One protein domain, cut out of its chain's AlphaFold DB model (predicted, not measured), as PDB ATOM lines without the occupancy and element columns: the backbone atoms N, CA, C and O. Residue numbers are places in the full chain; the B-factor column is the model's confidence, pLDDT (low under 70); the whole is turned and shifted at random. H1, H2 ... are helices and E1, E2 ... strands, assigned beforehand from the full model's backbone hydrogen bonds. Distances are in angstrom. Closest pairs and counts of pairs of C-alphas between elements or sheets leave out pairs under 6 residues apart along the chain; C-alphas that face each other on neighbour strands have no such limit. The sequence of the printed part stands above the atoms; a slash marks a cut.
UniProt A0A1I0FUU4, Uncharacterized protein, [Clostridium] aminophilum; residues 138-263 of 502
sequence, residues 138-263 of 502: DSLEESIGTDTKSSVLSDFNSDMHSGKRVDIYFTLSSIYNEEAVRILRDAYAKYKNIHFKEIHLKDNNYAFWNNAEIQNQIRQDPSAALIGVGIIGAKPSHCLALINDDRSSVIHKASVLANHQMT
ATOM      1  N   ASP A 138     332.581 310.062 217.174       74.25
ATOM      2  CA  ASP A 138     331.888 310.232 218.454       74.25
ATOM      3  C   ASP A 138     332.563 311.344 219.266       74.25
ATOM      4  O   ASP A 138     331.899 312.290 219.691       74.25
ATOM      5  N   SER A 139     333.897 311.317 219.361       76.44
ATOM      6  CA  SER A 139     334.680 312.413 219.958       76.44
ATOM      7  C   SER A 139     334.486 313.745 219.218       76.44
ATOM      8  O   SER A 139     334.500 314.821 219.828       76.44
ATOM      9  N   LEU A 140     334.313 313.703 217.893       81.69
ATOM     10  CA  LEU A 140     334.003 314.886 217.092       81.69
ATOM     11  C   LEU A 140     332.597 315.413 217.400       81.69
ATOM     12  O   LEU A 140     332.431 316.621 217.551       81.69
ATOM     13  N   GLU A 141     331.604 314.530 217.501       83.25
ATOM     14  CA  GLU A 141     330.224 314.885 217.846       83.25
ATOM     15  C   GLU A 141     330.149 315.544 219.225       83.25
ATOM     16  O   GLU A 141     329.532 316.604 219.362       83.25
ATOM     17  N   GLU A 142     330.851 314.986 220.214       82.19
ATOM     18  CA  GLU A 142     330.979 315.582 221.543       82.19
ATOM     19  C   GLU A 142     331.644 316.962 221.467       82.19
ATOM     20  O   GLU A 142     331.084 317.937 221.964       82.19
ATOM     21  N   SER A 143     332.778 317.069 220.762       82.31
ATOM     22  CA  SER A 143     333.509 318.336 220.600       82.31
ATOM     23  C   SER A 143     332.657 319.436 219.956       82.31
ATOM     24  O   SER A 143     332.791 320.609 220.314       82.31
ATOM     25  N   ILE A 144     331.799 319.068 218.998       85.06
ATOM     26  CA  ILE A 144     330.850 319.975 218.341       85.06
ATOM     27  C   ILE A 144     329.741 320.386 219.313       85.06
ATOM     28  O   ILE A 144     329.364 321.555 219.339       85.06
ATOM     29  N   GLY A 145     329.227 319.450 220.115       77.81
ATOM     30  CA  GLY A 145     328.183 319.718 221.105       77.81
ATOM     31  C   GLY A 145     328.640 320.603 222.270       77.81
ATOM     32  O   GLY A 145     327.823 321.308 222.860       77.81
ATOM     33  N   THR A 146     329.931 320.593 222.606       78.62
ATOM     34  CA  THR A 146     330.512 321.396 223.698       78.62
ATOM     35  C   THR A 146     331.190 322.687 223.238       78.62
ATOM     36  O   THR A 146     331.706 323.419 224.084       78.62
ATOM     37  N   ASP A 147     331.215 322.974 221.930       73.50
ATOM     38  CA  ASP A 147     331.933 324.113 221.323       73.50
ATOM     39  C   ASP A 147     333.411 324.194 221.771       73.50
ATOM     40  O   ASP A 147     334.014 325.260 221.943       73.50
ATOM     41  N   THR A 148     334.030 323.035 222.011       69.25
ATOM     42  CA  THR A 148     335.436 322.964 222.418       69.25
ATOM     43  C   THR A 148     336.328 322.883 221.191       69.25
ATOM     44  O   THR A 148     336.185 321.988 220.358       69.25
ATOM     45  N   LYS A 149     337.312 323.788 221.102       65.19
ATOM     46  CA  LYS A 149     338.381 323.702 220.099       65.19
ATOM     47  C   LYS A 149     339.181 322.421 220.315       65.19
ATOM     48  O   LYS A 149     340.094 322.380 221.133       65.19
ATOM     49  N   SER A 150     338.816 321.396 219.565       67.25
ATOM     50  CA  SER A 150     339.410 320.072 219.628       67.25
ATOM     51  C   SER A 150     340.363 319.862 218.455       67.25
ATOM     52  O   SER A 150     340.075 320.273 217.325       67.25
ATOM     53  N   SER A 151     341.495 319.197 218.702       68.44
ATOM     54  CA  SER A 151     342.377 318.716 217.631       68.44
ATOM     55  C   SER A 151     341.616 317.823 216.648       68.44
ATOM     56  O   SER A 151     341.854 317.906 215.451       68.44
ATOM     57  N   VAL A 152     340.611 317.088 217.138       71.94
ATOM     58  CA  VAL A 152     339.716 316.214 216.364       71.94
ATOM     59  C   VAL A 152     338.953 316.997 215.284       71.94
ATOM     60  O   VAL A 152     338.869 316.557 214.140       71.94
ATOM     61  N   LEU A 153     338.459 318.200 215.602       78.56
ATOM     62  CA  LEU A 153     337.772 319.070 214.636       78.56
ATOM     63  C   LEU A 153     338.740 319.638 213.586       78.56
ATOM     64  O   LEU A 153     338.383 319.787 212.415       78.56
ATOM     65  N   SER A 154     339.972 319.958 213.990       75.50
ATOM     66  CA  SER A 154     341.020 320.394 213.059       75.50
ATOM     67  C   SER A 154     341.418 319.268 212.102       75.50
ATOM     68  O   SER A 154     341.539 319.502 210.898       75.50
ATOM     69  N   ASP A 155     341.575 318.050 212.621       73.12
ATOM     70  CA  ASP A 155     341.930 316.863 211.845       73.12
ATOM     71  C   ASP A 155     340.819 316.499 210.858       73.12
ATOM     72  O   ASP A 155     341.093 316.296 209.676       73.12
ATOM     73  N   PHE A 156     339.556 316.538 211.297       79.31
ATOM     74  CA  PHE A 156     338.396 316.338 210.427       79.31
ATOM     75  C   PHE A 156     338.365 317.342 209.270       79.31
ATOM     76  O   PHE A 156     338.216 316.973 208.102       79.31
ATOM     77  N   ASN A 157     338.564 318.624 209.577       77.50
ATOM     78  CA  ASN A 157     338.634 319.657 208.555       77.50
ATOM     79  C   ASN A 157     339.809 319.424 207.599       77.50
ATOM     80  O   ASN A 157     339.625 319.543 206.386       77.50
ATOM     81  N   SER A 158     340.994 319.060 208.095       73.56
ATOM     82  CA  SER A 158     342.144 318.748 207.234       73.56
ATOM     83  C   SER A 158     341.866 317.554 206.320       73.56
ATOM     84  O   SER A 158     342.215 317.580 205.137       73.56
ATOM     85  N   ASP A 159     341.196 316.528 206.842       73.25
ATOM     86  CA  ASP A 159     340.819 315.338 206.090       73.25
ATOM     87  C   ASP A 159     339.862 315.682 204.942       73.25
ATOM     88  O   ASP A 159     340.084 315.246 203.806       73.25
ATOM     89  N   MET A 160     338.872 316.547 205.174       75.81
ATOM     90  CA  MET A 160     337.993 317.028 204.101       75.81
ATOM     91  C   MET A 160     338.742 317.789 203.000       75.81
ATOM     92  O   MET A 160     338.431 317.621 201.818       75.81
ATOM     93  N   HIS A 161     339.758 318.583 203.358       73.00
ATOM     94  CA  HIS A 161     340.589 319.301 202.384       73.00
ATOM     95  C   HIS A 161     341.478 318.365 201.556       73.00
ATOM     96  O   HIS A 161     341.830 318.705 200.426       73.00
ATOM     97  N   SER A 162     341.819 317.189 202.089       69.75
ATOM     98  CA  SER A 162     342.644 316.186 201.403       69.75
ATOM     99  C   SER A 162     341.894 315.380 200.329       69.75
ATOM    100  O   SER A 162     342.508 314.581 199.625       69.75
ATOM    101  N   GLY A 163     340.585 315.613 200.157       66.00
ATOM    102  CA  GLY A 163     339.770 314.996 199.103       66.00
ATOM    103  C   GLY A 163     339.078 313.688 199.503       66.00
ATOM    104  O   GLY A 163     338.529 313.005 198.639       66.00
ATOM    105  N   LYS A 164     339.075 313.341 200.796       74.56
ATOM    106  CA  LYS A 164     338.351 312.179 201.344       74.56
ATOM    107  C   LYS A 164     336.840 312.336 201.136       74.56
ATOM    108  O   LYS A 164     336.301 313.423 201.339       74.56
ATOM    109  N   ARG A 165     336.153 311.277 200.695       79.94
ATOM    110  CA  ARG A 165     334.726 311.357 200.342       79.94
ATOM    111  C   ARG A 165     333.855 311.505 201.590       79.94
ATOM    112  O   ARG A 165     333.962 310.706 202.519       79.94
ATOM    113  N   VAL A 166     332.960 312.487 201.564       84.56
ATOM    114  CA  VAL A 166     331.969 312.738 202.616       84.56
ATOM    115  C   VAL A 166     330.582 312.737 201.998       84.56
ATOM    116  O   VAL A 166     330.311 313.508 201.079       84.56
ATOM    117  N   ASP A 167     329.691 311.912 202.528       87.19
ATOM    118  CA  ASP A 167     328.290 311.894 202.131       87.19
ATOM    119  C   ASP A 167     327.448 312.502 203.265       87.19
ATOM    120  O   ASP A 167     327.394 311.985 204.383       87.19
ATOM    121  N   ILE A 168     326.796 313.628 202.975       92.00
ATOM    122  CA  ILE A 168     325.929 314.352 203.904       92.00
ATOM    123  C   ILE A 168     324.485 314.013 203.568       92.00
ATOM    124  O   ILE A 168     323.935 314.482 202.568       92.00
ATOM    125  N   TYR A 169     323.871 313.210 204.423       92.06
ATOM    126  CA  TYR A 169     322.464 312.863 204.360       92.06
ATOM    127  C   TYR A 169     321.662 313.870 205.169       92.06
ATOM    128  O   TYR A 169     322.013 314.185 206.306       92.06
ATOM    129  N   PHE A 170     320.574 314.376 204.607       92.81
ATOM    130  CA  PHE A 170     319.766 315.378 205.293       92.81
ATOM    131  C   PHE A 170     318.283 315.229 204.989       92.81
ATOM    132  O   PHE A 170     317.883 314.657 203.976       92.81
ATOM    133  N   THR A 171     317.467 315.798 205.870       89.56
ATOM    134  CA  THR A 171     316.037 315.996 205.638       89.56
ATOM    135  C   THR A 171     315.713 317.477 205.700       89.56
ATOM    136  O   THR A 171     316.305 318.209 206.489       89.56
ATOM    137  N   LEU A 172     314.729 317.913 204.921       88.31
ATOM    138  CA  LEU A 172     314.167 319.261 205.020       88.31
ATOM    139  C   LEU A 172     312.870 319.239 205.842       88.31
ATOM    140  O   LEU A 172     311.858 319.805 205.448       88.31
ATOM    141  N   SER A 173     312.881 318.524 206.972       86.12
ATOM    142  CA  SER A 173     311.709 318.371 207.846       86.12
ATOM    143  C   SER A 173     311.539 319.489 208.878       86.12
ATOM    144  O   SER A 173     310.559 319.494 209.616       86.12
ATOM    145  N   SER A 174     312.482 320.429 208.957       90.19
ATOM    146  CA  SER A 174     312.373 321.629 209.787       90.19
ATOM    147  C   SER A 174     313.231 322.759 209.224       90.19
ATOM    148  O   SER A 174     314.227 322.504 208.539       90.19
ATOM    149  N   ILE A 175     312.897 323.999 209.590       93.06
ATOM    150  CA  ILE A 175     313.709 325.176 209.256       93.06
ATOM    151  C   ILE A 175     315.143 325.052 209.784       93.06
ATOM    152  O   ILE A 175     316.078 325.503 209.131       93.06
ATOM    153  N   TYR A 176     315.331 324.411 210.941       94.56
ATOM    154  CA  TYR A 176     316.654 324.221 211.528       94.56
ATOM    155  C   TYR A 176     317.533 323.329 210.651       94.56
ATOM    156  O   TYR A 176     318.687 323.666 210.395       94.56
ATOM    157  N   ASN A 177     316.970 322.231 210.138       94.25
ATOM    158  CA  ASN A 177     317.689 321.339 209.232       94.25
ATOM    159  C   ASN A 177     317.986 322.030 207.898       94.25
ATOM    160  O   ASN A 177     319.098 321.919 207.393       94.25
ATOM    161  N   GLU A 178     317.018 322.760 207.338       94.38
ATOM    162  CA  GLU A 178     317.214 323.504 206.088       94.38
ATOM    163  C   GLU A 178     318.344 324.533 206.215       94.38
ATOM    164  O   GLU A 178     319.230 324.607 205.360       94.38
ATOM    165  N   GLU A 179     318.355 325.280 207.316       96.06
ATOM    166  CA  GLU A 179     319.374 326.280 207.611       96.06
ATOM    167  C   GLU A 179     320.754 325.641 207.845       96.06
ATOM    168  O   GLU A 179     321.749 326.074 207.263       96.06
ATOM    169  N   ALA A 180     320.822 324.543 208.603       96.44
ATOM    170  CA  ALA A 180     322.055 323.780 208.785       96.44
ATOM    171  C   ALA A 180     322.609 323.240 207.455       96.44
ATOM    172  O   ALA A 180     323.805 323.355 207.185       96.44
ATOM    173  N   VAL A 181     321.751 322.696 206.587       96.12
ATOM    174  CA  VAL A 181     322.153 322.221 205.253       96.12
ATOM    175  C   VAL A 181     322.661 323.371 204.395       96.12
ATOM    176  O   VAL A 181     323.646 323.187 203.681       96.12
ATOM    177  N   ARG A 182     322.038 324.554 204.464       96.00
ATOM    178  CA  ARG A 182     322.522 325.747 203.759       96.00
ATOM    179  C   ARG A 182     323.932 326.124 204.209       96.00
ATOM    180  O   ARG A 182     324.802 326.254 203.355       96.00
ATOM    181  N   ILE A 183     324.175 326.202 205.520       96.06
ATOM    182  CA  ILE A 183     325.503 326.496 206.088       96.06
ATOM    183  C   ILE A 183     326.551 325.508 205.564       96.06
ATOM    184  O   ILE A 183     327.594 325.918 205.054       96.06
ATOM    185  N   LEU A 184     326.263 324.204 205.641       95.00
ATOM    186  CA  LEU A 184     327.190 323.171 205.176       95.00
ATOM    187  C   LEU A 184     327.412 323.249 203.661       95.00
ATOM    188  O   LEU A 184     328.547 323.123 203.207       95.00
ATOM    189  N   ARG A 185     326.362 323.474 202.861       95.44
ATOM    190  CA  ARG A 185     326.479 323.617 201.400       95.44
ATOM    191  C   ARG A 185     327.340 324.810 201.020       95.44
ATOM    192  O   ARG A 185     328.217 324.653 200.176       95.44
ATOM    193  N   ASP A 186     327.127 325.959 201.645       93.69
ATOM    194  CA  ASP A 186     327.882 327.175 201.347       93.69
ATOM    195  C   ASP A 186     329.356 327.012 201.739       93.69
ATOM    196  O   ASP A 186     330.254 327.333 200.953       93.69
ATOM    197  N   ALA A 187     329.623 326.432 202.912       90.81
ATOM    198  CA  ALA A 187     330.980 326.159 203.375       90.81
ATOM    199  C   ALA A 187     331.708 325.138 202.486       90.81
ATOM    200  O   ALA A 187     332.915 325.261 202.237       90.81
ATOM    201  N   TYR A 188     330.977 324.135 201.991       90.69
ATOM    202  CA  TYR A 188     331.553 322.995 201.289       90.69
ATOM    203  C   TYR A 188     331.393 323.005 199.767       90.69
ATOM    204  O   TYR A 188     331.914 322.110 199.104       90.69
ATOM    205  N   ALA A 189     330.789 324.042 199.182       88.19
ATOM    206  CA  ALA A 189     330.533 324.155 197.740       88.19
ATOM    207  C   ALA A 189     331.780 323.958 196.853       88.19
ATOM    208  O   ALA A 189     331.676 323.554 195.695       88.19
ATOM    209  N   LYS A 190     332.972 324.249 197.386       85.62
ATOM    210  CA  LYS A 190     334.254 324.123 196.676       85.62
ATOM    211  C   LYS A 190     334.827 322.697 196.645       85.62
ATOM    212  O   LYS A 190     335.741 322.443 195.861       85.62
ATOM    213  N   TYR A 191     334.329 321.777 197.472       85.12
ATOM    214  CA  TYR A 191     334.857 320.415 197.585       85.12
ATOM    215  C   TYR A 191     334.039 319.443 196.732       85.12
ATOM    216  O   TYR A 191     332.854 319.227 196.967       85.12
ATOM    217  N   LYS A 192     334.681 318.814 195.742       84.19
ATOM    218  CA  LYS A 192     334.022 317.842 194.844       84.19
ATOM    219  C   LYS A 192     333.791 316.472 195.485       84.19
ATOM    220  O   LYS A 192     333.004 315.687 194.971       84.19
ATOM    221  N   ASN A 193     334.505 316.194 196.569       82.44
ATOM    222  CA  ASN A 193     334.439 314.973 197.365       82.44
ATOM    223  C   ASN A 193     333.283 314.970 198.378       82.44
ATOM    224  O   ASN A 193     333.115 313.979 199.081       82.44
ATOM    225  N   ILE A 194     332.513 316.061 198.479       88.31
ATOM    226  CA  ILE A 194     331.395 316.184 199.415       88.31
ATOM    227  C   ILE A 194     330.081 316.086 198.639       88.31
ATOM    228  O   ILE A 194     329.815 316.879 197.735       88.31
ATOM    229  N   HIS A 195     329.251 315.108 198.995       89.75
ATOM    230  CA  HIS A 195     327.996 314.809 198.312       89.75
ATOM    231  C   HIS A 195     326.808 315.013 199.248       89.75
ATOM    232  O   HIS A 195     326.677 314.340 200.265       89.75
ATOM    233  N   PHE A 196     325.907 315.918 198.874       92.31
ATOM    234  CA  PHE A 196     324.667 316.169 199.604       92.31
ATOM    235  C   PHE A 196     323.551 315.277 199.065       92.31
ATOM    236  O   PHE A 196     323.266 315.302 197.866       92.31
ATOM    237  N   LYS A 197     322.904 314.519 199.949       90.81
ATOM    238  CA  LYS A 197     321.862 313.547 199.614       90.81
ATOM    239  C   LYS A 197     320.612 313.799 200.452       90.81
ATOM    240  O   LYS A 197     320.627 313.642 201.671       90.81
ATOM    241  N   GLU A 198     319.543 314.229 199.792       91.06
ATOM    242  CA  GLU A 198     318.266 314.479 200.458       91.06
ATOM    243  C   GLU A 198     317.508 313.173 200.662       91.06
ATOM    244  O   GLU A 198     317.340 312.396 199.726       91.06
ATOM    245  N   ILE A 199     317.007 312.958 201.874       88.19
ATOM    246  CA  ILE A 199     316.100 311.859 202.180       88.19
ATOM    247  C   ILE A 199     314.678 312.399 202.129       88.19
ATOM    248  O   ILE A 199     314.237 313.120 203.028       88.19
ATOM    249  N   HIS A 200     313.944 312.019 201.086       81.69
ATOM    250  CA  HIS A 200     312.542 312.391 200.950       81.69
ATOM    251  C   HIS A 200     311.659 311.528 201.855       81.69
ATOM    252  O   HIS A 200     311.606 310.299 201.747       81.69
ATOM    253  N   LEU A 201     310.940 312.191 202.753       78.69
ATOM    254  CA  LEU A 201     310.056 311.561 203.724       78.69
ATOM    255  C   LEU A 201     308.663 311.367 203.111       78.69
ATOM    256  O   LEU A 201     308.099 312.308 202.558       78.69
ATOM    257  N   LYS A 202     308.119 310.143 203.184       63.50
ATOM    258  CA  LYS A 202     306.792 309.819 202.626       63.50
ATOM    259  C   LYS A 202     305.648 310.018 203.623       63.50
ATOM    260  O   LYS A 202     304.642 310.590 203.237       63.50
ATOM    261  N   ASP A 203     305.829 309.599 204.880       55.50
ATOM    262  CA  ASP A 203     304.730 309.556 205.866       55.50
ATOM    263  C   ASP A 203     305.127 309.962 207.302       55.50
ATOM    264  O   ASP A 203     304.262 310.269 208.117       55.50
ATOM    265  N   ASN A 204     306.425 310.000 207.627       54.81
ATOM    266  CA  ASN A 204     306.939 310.384 208.943       54.81
ATOM    267  C   ASN A 204     307.893 311.568 208.790       54.81
ATOM    268  O   ASN A 204     308.832 311.480 208.007       54.81
ATOM    269  N   ASN A 205     307.722 312.626 209.586       67.44
ATOM    270  CA  ASN A 205     308.572 313.832 209.578       67.44
ATOM    271  C   ASN A 205     310.025 313.600 210.057       67.44
ATOM    272  O   ASN A 205     310.777 314.553 210.261       67.44
ATOM    273  N   TYR A 206     310.441 312.344 210.221       79.38
ATOM    274  CA  TYR A 206     311.750 311.967 210.736       79.38
ATOM    275  C   TYR A 206     312.450 310.997 209.784       79.38
ATOM    276  O   TYR A 206     311.868 309.985 209.386       79.38
ATOM    277  N   ALA A 207     313.717 311.271 209.461       83.81
ATOM    278  CA  ALA A 207     314.593 310.270 208.859       83.81
ATOM    279  C   ALA A 207     315.311 309.483 209.943       83.81
ATOM    280  O   ALA A 207     315.767 310.036 210.942       83.81
ATOM    281  N   PHE A 208     315.470 308.192 209.684       87.69
ATOM    282  CA  PHE A 208     316.182 307.283 210.559       87.69
ATOM    283  C   PHE A 208     317.413 306.722 209.860       87.69
ATOM    284  O   PHE A 208     317.386 306.468 208.654       87.69
ATOM    285  N   TRP A 209     318.468 306.455 210.625       85.25
ATOM    286  CA  TRP A 209     319.697 305.849 210.105       85.25
ATOM    287  C   TRP A 209     319.478 304.474 209.459       85.25
ATOM    288  O   TRP A 209     320.220 304.092 208.556       85.25
ATOM    289  N   ASN A 210     318.435 303.740 209.860       83.25
ATOM    290  CA  ASN A 210     318.057 302.453 209.269       83.25
ATOM    291  C   ASN A 210     317.299 302.571 207.929       83.25
ATOM    292  O   ASN A 210     316.862 301.551 207.393       83.25
ATOM    293  N   ASN A 211     317.133 303.781 207.380       83.12
ATOM    294  CA  ASN A 211     316.515 303.989 206.075       83.12
ATOM    295  C   ASN A 211     317.266 303.192 204.990       83.12
ATOM    296  O   ASN A 211     318.492 303.245 204.897       83.12
ATOM    297  N   ALA A 212     316.519 302.457 204.160       79.25
ATOM    298  CA  ALA A 212     317.078 301.562 203.150       79.25
ATOM    299  C   ALA A 212     317.990 302.273 202.136       79.25
ATOM    300  O   ALA A 212     318.958 301.675 201.673       79.25
ATOM    301  N   GLU A 213     317.712 303.533 201.803       79.88
ATOM    302  CA  GLU A 213     318.538 304.335 200.898       79.88
ATOM    303  C   GLU A 213     319.911 304.632 201.508       79.88
ATOM    304  O   GLU A 213     320.930 304.362 200.869       79.88
ATOM    305  N   ILE A 214     319.937 305.068 202.776       79.69
ATOM    306  CA  ILE A 214     321.179 305.256 203.536       79.69
ATOM    307  C   ILE A 214     321.928 303.923 203.603       79.69
ATOM    308  O   ILE A 214     323.074 303.827 203.178       79.69
ATOM    309  N   GLN A 215     321.270 302.861 204.075       79.31
ATOM    310  CA  GLN A 215     321.902 301.557 204.300       79.31
ATOM    311  C   GLN A 215     322.479 300.942 203.019       79.31
ATOM    312  O   GLN A 215     323.560 300.352 203.048       79.31
ATOM    313  N   ASN A 216     321.797 301.088 201.883       69.81
ATOM    314  CA  ASN A 216     322.306 300.606 200.601       69.81
ATOM    315  C   ASN A 216     323.548 301.378 200.151       69.81
ATOM    316  O   ASN A 216     324.475 300.763 199.630       69.81
ATOM    317  N   GLN A 217     323.605 302.689 200.386       67.19
ATOM    318  CA  GLN A 217     324.786 303.480 200.047       67.19
ATOM    319  C   GLN A 217     325.962 303.228 200.985       67.19
ATOM    320  O   GLN A 217     327.078 303.098 200.495       67.19
ATOM    321  N   ILE A 218     325.722 303.040 202.288       68.25
ATOM    322  CA  ILE A 218     326.765 302.597 203.231       68.25
ATOM    323  C   ILE A 218     327.392 301.279 202.757       68.25
ATOM    324  O   ILE A 218     328.605 301.107 202.804       68.25
ATOM    325  N   ARG A 219     326.573 300.341 202.260       65.12
ATOM    326  CA  ARG A 219     327.063 299.057 201.727       65.12
ATOM    327  C   ARG A 219     327.837 299.198 200.418       65.12
ATOM    328  O   ARG A 219     328.734 298.398 200.169       65.12
ATOM    329  N   GLN A 220     327.451 300.141 199.561       62.47
ATOM    330  CA  GLN A 220     328.108 300.360 198.269       62.47
ATOM    331  C   GLN A 220     329.457 301.061 198.439       62.47
ATOM    332  O   GLN A 220     330.424 300.656 197.796       62.47
ATOM    333  N   ASP A 221     329.528 302.035 199.347       61.38
ATOM    334  CA  ASP A 221     330.692 302.890 199.569       61.38
ATOM    335  C   ASP A 221     331.033 302.987 201.073       61.38
ATOM    336  O   ASP A 221     330.844 304.040 201.687       61.38
ATOM    337  N   PRO A 222     331.565 301.913 201.690       57.94
ATOM    338  CA  PRO A 222     331.844 301.875 203.132       57.94
ATOM    339  C   PRO A 222     332.957 302.836 203.572       57.94
ATOM    340  O   PRO A 222     333.129 303.078 204.762       57.94
ATOM    341  N   SER A 223     333.728 303.380 202.627       57.03
ATOM    342  CA  SER A 223     334.824 304.304 202.907       57.03
ATOM    343  C   SER A 223     334.376 305.758 203.056       57.03
ATOM    344  O   SER A 223     335.168 306.583 203.509       57.03
ATOM    345  N   ALA A 224     333.143 306.126 202.694       67.19
ATOM    346  CA  ALA A 224     332.677 307.503 202.850       67.19
ATOM    347  C   ALA A 224     332.460 307.846 204.333       67.19
ATOM    348  O   ALA A 224     331.867 307.065 205.076       67.19
ATOM    349  N   ALA A 225     332.897 309.031 204.763       77.00
ATOM    350  CA  ALA A 225     332.451 309.571 206.044       77.00
ATOM    351  C   ALA A 225     331.003 310.044 205.911       77.00
ATOM    352  O   ALA A 225     330.647 310.693 204.924       77.00
ATOM    353  N   LEU A 226     330.169 309.721 206.892       84.12
ATOM    354  CA  LEU A 226     328.732 309.940 206.799       84.12
ATOM    355  C   LEU A 226     328.314 310.989 207.819       84.12
ATOM    356  O   LEU A 226     328.607 310.858 209.006       84.12
ATOM    357  N   ILE A 227     327.608 312.018 207.364       90.50
ATOM    358  CA  ILE A 227     327.047 313.055 208.234       90.50
ATOM    359  C   ILE A 227     325.536 313.039 208.069       90.50
ATOM    360  O   ILE A 227     325.043 313.111 206.946       90.50
ATOM    361  N   GLY A 228     324.799 312.942 209.169       92.19
ATOM    362  CA  GLY A 228     323.340 312.985 209.165       92.19
ATOM    363  C   GLY A 228     322.828 314.281 209.770       92.19
ATOM    364  O   GLY A 228     322.966 314.478 210.971       92.19
ATOM    365  N   VAL A 229     322.198 315.140 208.968       94.38
ATOM    366  CA  VAL A 229     321.512 316.352 209.445       94.38
ATOM    367  C   VAL A 229     320.043 316.030 209.698       94.38
ATOM    368  O   VAL A 229     319.285 315.751 208.764       94.38
ATOM    369  N   GLY A 230     319.634 316.055 210.967       88.88
ATOM    370  CA  GLY A 230     318.263 315.728 211.363       88.88
ATOM    371  C   GLY A 230     317.894 314.252 211.159       88.88
ATOM    372  O   GLY A 230     316.722 313.941 210.951       88.88
ATOM    373  N   ILE A 231     318.885 313.351 211.185       90.12
ATOM    374  CA  ILE A 231     318.691 311.896 211.101       90.12
ATOM    375  C   ILE A 231     318.830 311.296 212.496       90.12
ATOM    376  O   ILE A 231     319.851 311.474 213.156       90.12
ATOM    377  N   ILE A 232     317.802 310.575 212.931       87.44
ATOM    378  CA  ILE A 232     317.678 310.059 214.296       87.44
ATOM    379  C   ILE A 232     317.783 308.525 214.356       87.44
ATOM    380  O   ILE A 232     317.811 307.826 213.339       87.44
ATOM    381  N   GLY A 233     317.827 307.980 215.572       83.19
ATOM    382  CA  GLY A 233     317.907 306.540 215.834       83.19
ATOM    383  C   GLY A 233     319.340 306.014 215.946       83.19
ATOM    384  O   GLY A 233     320.294 306.785 215.976       83.19
ATOM    385  N   ALA A 234     319.483 304.687 216.028       77.62
ATOM    386  CA  ALA A 234     320.782 304.033 216.179       77.62
ATOM    387  C   ALA A 234     321.677 304.309 214.961       77.62
ATOM    388  O   ALA A 234     321.433 303.785 213.869       77.62
ATOM    389  N   LYS A 235     322.695 305.151 215.156       80.81
ATOM    390  CA  LYS A 235     323.661 305.508 214.118       80.81
ATOM    391  C   LYS A 235     324.745 304.424 213.976       80.81
ATOM    392  O   LYS A 235     325.143 303.828 214.977       80.81
ATOM    393  N   PRO A 236     325.244 304.157 212.759       69.50
ATOM    394  CA  PRO A 236     326.473 303.388 212.564       69.50
ATOM    395  C   PRO A 236     327.685 304.067 213.225       69.50
ATOM    396  O   PRO A 236     327.745 305.292 213.293       69.50
ATOM    397  N   SER A 237     328.683 303.284 213.647       61.34
ATOM    398  CA  SER A 237     329.878 303.771 214.370       61.34
ATOM    399  C   SER A 237     330.767 304.749 213.587       61.34
ATOM    400  O   SER A 237     331.644 305.375 214.159       61.34
ATOM    401  N   HIS A 238     330.571 304.872 212.274       66.38
ATOM    402  CA  HIS A 238     331.330 305.762 211.387       66.38
ATOM    403  C   HIS A 238     330.462 306.921 210.858       66.38
ATOM    404  O   HIS A 238     330.698 307.441 209.765       66.38
ATOM    405  N   CYS A 239     329.445 307.318 211.631       77.56
ATOM    406  CA  CYS A 239     328.554 308.427 211.311       77.56
ATOM    407  C   CYS A 239     328.650 309.555 212.343       77.56
ATOM    408  O   CYS A 239     328.616 309.310 213.551       77.56
ATOM    409  N   LEU A 240     328.647 310.791 211.855       87.06
ATOM    410  CA  LEU A 240     328.429 311.998 212.646       87.06
ATOM    411  C   LEU A 240     326.942 312.373 212.600       87.06
ATOM    412  O   LEU A 240     326.388 312.559 211.511       87.06
ATOM    413  N   ALA A 241     326.289 312.501 213.754       90.69
ATOM    414  CA  ALA A 241     324.903 312.955 213.824       90.69
ATOM    415  C   ALA A 241     324.828 314.434 214.225       90.69
ATOM    416  O   ALA A 241     325.284 314.850 215.284       90.69
ATOM    417  N   LEU A 242     324.204 315.245 213.373       93.12
ATOM    418  CA  LEU A 242     323.863 316.631 213.668       93.12
ATOM    419  C   LEU A 242     322.357 316.686 213.934       93.12
ATOM    420  O   LEU A 242     321.541 316.783 213.016       93.12
ATOM    421  N   ILE A 243     321.995 316.578 215.208       91.31
ATOM    422  CA  ILE A 243     320.613 316.647 215.696       91.31
ATOM    423  C   ILE A 243     320.480 317.760 216.728       91.31
ATOM    424  O   ILE A 243     321.455 318.107 217.393       91.31
ATOM    425  N   ASN A 244     319.280 318.312 216.870       89.94
ATOM    426  CA  ASN A 244     319.013 319.248 217.951       89.94
ATOM    427  C   ASN A 244     319.028 318.534 219.315       89.94
ATOM    428  O   ASN A 244     318.525 317.413 219.416       89.94
ATOM    429  N   ASP A 245     319.534 319.197 220.352       89.00
ATOM    430  CA  ASP A 245     319.463 318.741 221.746       89.00
ATOM    431  C   ASP A 245     319.128 319.897 222.705       89.00
ATOM    432  O   ASP A 245     318.780 320.997 222.279       89.00
ATOM    433  N   ASP A 246     319.169 319.641 224.008       85.94
ATOM    434  CA  ASP A 246     318.887 320.613 225.067       85.94
ATOM    435  C   ASP A 246     319.954 321.714 225.203       85.94
ATOM    436  O   ASP A 246     319.708 322.729 225.857       85.94
ATOM    437  N   ARG A 247     321.127 321.545 224.583       87.25
ATOM    438  CA  ARG A 247     322.264 322.471 224.689       87.25
ATOM    439  C   ARG A 247     322.455 323.326 223.447       87.25
ATOM    440  O   ARG A 247     322.933 324.453 223.565       87.25
ATOM    441  N   SER A 248     322.120 322.799 222.273       89.12
ATOM    442  CA  SER A 248     322.365 323.450 220.990       89.12
ATOM    443  C   SER A 248     321.454 322.929 219.879       89.12
ATOM    444  O   SER A 248     321.056 321.757 219.855       89.12
ATOM    445  N   SER A 249     321.151 323.784 218.900       93.12
ATOM    446  CA  SER A 249     320.484 323.324 217.680       93.12
ATOM    447  C   SER A 249     321.474 322.767 216.651       93.12
ATOM    448  O   SER A 249     322.680 323.030 216.658       93.12
ATOM    449  N   VAL A 250     320.936 322.042 215.677       94.50
ATOM    450  CA  VAL A 250     321.638 321.564 214.485       94.50
ATOM    451  C   VAL A 250     322.285 322.705 213.688       94.50
ATOM    452  O   VAL A 250     323.319 322.485 213.062       94.50
ATOM    453  N   ILE A 251     321.740 323.931 213.748       95.75
ATOM    454  CA  ILE A 251     322.333 325.121 213.115       95.75
ATOM    455  C   ILE A 251     323.664 325.454 213.783       95.75
ATOM    456  O   ILE A 251     324.662 325.679 213.093       95.75
ATOM    457  N   HIS A 252     323.701 325.467 215.119       94.31
ATOM    458  CA  HIS A 252     324.927 325.724 215.864       94.31
ATOM    459  C   HIS A 252     325.968 324.641 215.585       94.31
ATOM    460  O   HIS A 252     327.093 324.960 215.205       94.31
ATOM    461  N   LYS A 253     325.570 323.366 215.639       94.88
ATOM    462  CA  LYS A 253     326.467 322.238 215.353       94.88
ATOM    463  C   LYS A 253     327.040 322.287 213.933       94.88
ATOM    464  O   LYS A 253     328.243 322.114 213.742       94.88
ATOM    465  N   ALA A 254     326.206 322.587 212.936       94.62
ATOM    466  CA  ALA A 254     326.653 322.795 211.559       94.62
ATOM    467  C   ALA A 254     327.602 323.997 211.438       94.62
ATOM    468  O   ALA A 254     328.582 323.932 210.698       94.62
ATOM    469  N   SER A 255     327.349 325.068 212.193       93.56
ATOM    470  CA  SER A 255     328.214 326.250 212.214       93.56
ATOM    471  C   SER A 255     329.593 325.941 212.788       93.56
ATOM    472  O   SER A 255     330.594 326.341 212.197       93.56
ATOM    473  N   VAL A 256     329.666 325.190 213.890       91.44
ATOM    474  CA  VAL A 256     330.933 324.752 214.496       91.44
ATOM    475  C   VAL A 256     331.701 323.851 213.530       91.44
ATOM    476  O   VAL A 256     332.877 324.098 213.257       91.44
ATOM    477  N   LEU A 257     331.024 322.861 212.940       90.25
ATOM    478  CA  LEU A 257     331.630 321.938 211.978       90.25
ATOM    479  C   LEU A 257     332.195 322.662 210.744       90.25
ATOM    480  O   LEU A 257     333.294 322.353 210.282       90.25
ATOM    481  N   ALA A 258     331.462 323.646 210.223       89.88
ATOM    482  CA  ALA A 258     331.858 324.442 209.065       89.88
ATOM    483  C   ALA A 258     332.806 325.609 209.397       89.88
ATOM    484  O   ALA A 258     333.249 326.303 208.479       89.88
ATOM    485  N   ASN A 259     333.099 325.857 210.681       88.25
ATOM    486  CA  ASN A 259     333.751 327.081 211.158       88.25
ATOM    487  C   ASN A 259     333.076 328.356 210.598       88.25
ATOM    488  O   ASN A 259     333.728 329.305 210.152       88.25
ATOM    489  N   HIS A 260     331.743 328.345 210.577       91.31
ATOM    490  CA  HIS A 260     330.888 329.405 210.054       91.31
ATOM    491  C   HIS A 260     330.482 330.378 211.161       91.31
ATOM    492  O   HIS A 260     330.056 329.988 212.249       91.31
ATOM    493  N   GLN A 261     330.574 331.675 210.871       92.81
ATOM    494  CA  GLN A 261     330.098 332.701 211.788       92.81
ATOM    495  C   GLN A 261     328.592 332.900 211.609       92.81
ATOM    496  O   GLN A 261     328.162 333.516 210.633       92.81
ATOM    497  N   MET A 262     327.807 332.455 212.597       94.12
ATOM    498  CA  MET A 262     326.347 332.532 212.524       94.12
ATOM    499  C   MET A 262     325.836 333.948 212.229       94.12
ATOM    500  O   MET A 262     326.152 334.907 212.952       94.12
ATOM    501  N   THR A 263     324.978 334.061 211.216       95.00
ATOM    502  CA  THR A 263     324.259 335.291 210.873       95.00
ATOM    503  C   THR A 263     323.266 335.674 211.973       95.00
ATOM    504  O   THR A 263     322.941 334.890 212.863       95.00
TER     505      THR A 263
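Overview. This is residues 138 to 263 of the 502 residues of an uncharacterized protein of [Clostridium] aminophilum (UniProt A0A1I0FUU4). A twisted parallel sheet of four strands stands between helices. H3 is over one face with H5 side by side with it, H4 is alone over the opposite face, and H1 is by the edge strand E4, with H2 meeting H1 nearly at a right angle. The printed part has 126 residues, with five named helices and four named strands in the order H1 H2 E1 H3 E2 H4 E3 E4 H5; the sheet's order is E2 E1 E3 E4, and the class is mixed, helices and strands. The whole is compact, with a radius of gyration of the C-alphas of 13.6 A and spans of 38 by 31 by 25 A.

Along the chain. H1 is residues 138 to 145, with C-alpha 138 at (331.888, 310.232, 218.454). H2 is residues 151 to 161, 15.4 A long, and E1 is residues 166 to 170. H3, residues 175 to 188, is the longest helix by residues, 19.7 A from C-alpha 175 at (313.709, 325.176, 209.256) to C-alpha 188. E2 is residues 194 to 198, H4 residues 212 to 220, E3 residues 225 to 229 and E4 residues 239 to 242. H5 is residues 250 to 258, with C-alpha 258 at (331.858, 324.442, 209.065).

Arrangement. From edge to edge of the sheet the strands' lines turn by 63 degrees. E2 and E1 are parallel at 21 degrees, with N 195 and O 166 2.8 A apart. E1 and E3 are parallel at 19 degrees, with N 169 and O 227 2.8 A apart. E3 and E4 are parallel at 24 degrees, with N 242 and O 228 2.8 A apart. E1, H3, E2 is a strand-helix-strand unit, two parallel neighbour strands joined through a helix, and E2, H4, E3 is a split one, with E1 between its strands; both crossovers are right-handed. H3 runs along the strands at a height over the sheet of 9.0 A, and H4 runs along them on the opposite face at 10.4 A. H3 and H5 touch at a shallow tilt of 8 degrees, the same way; their closest C-alphas, of Ala 180 and Ile 251, are 4.5 A apart. H1 and H5 only graze the sheet. H1 touches H2, about perpendicular at 80 degrees, with the C-alphas of Leu 140 and Val 152 closest at 5.9 A. H4 touches no helix. In H1, H2, H3, H4 and H5 every O i to N i+4 pair is within hydrogen-bond range.

Size, cuts and confidence. The two C-alphas farthest apart, of Ser 151 and Asp 203, are 40.5 A apart. The printed part has no cut. The long link, E2 to H4, is residues 199 to 211; its residues 207 to 208 pair, parallel, with residues 231 to 232. The mean pLDDT of the printed part is 82.7, and 22 residues are under 70, among them residues 202 to 205 and 216 to 224.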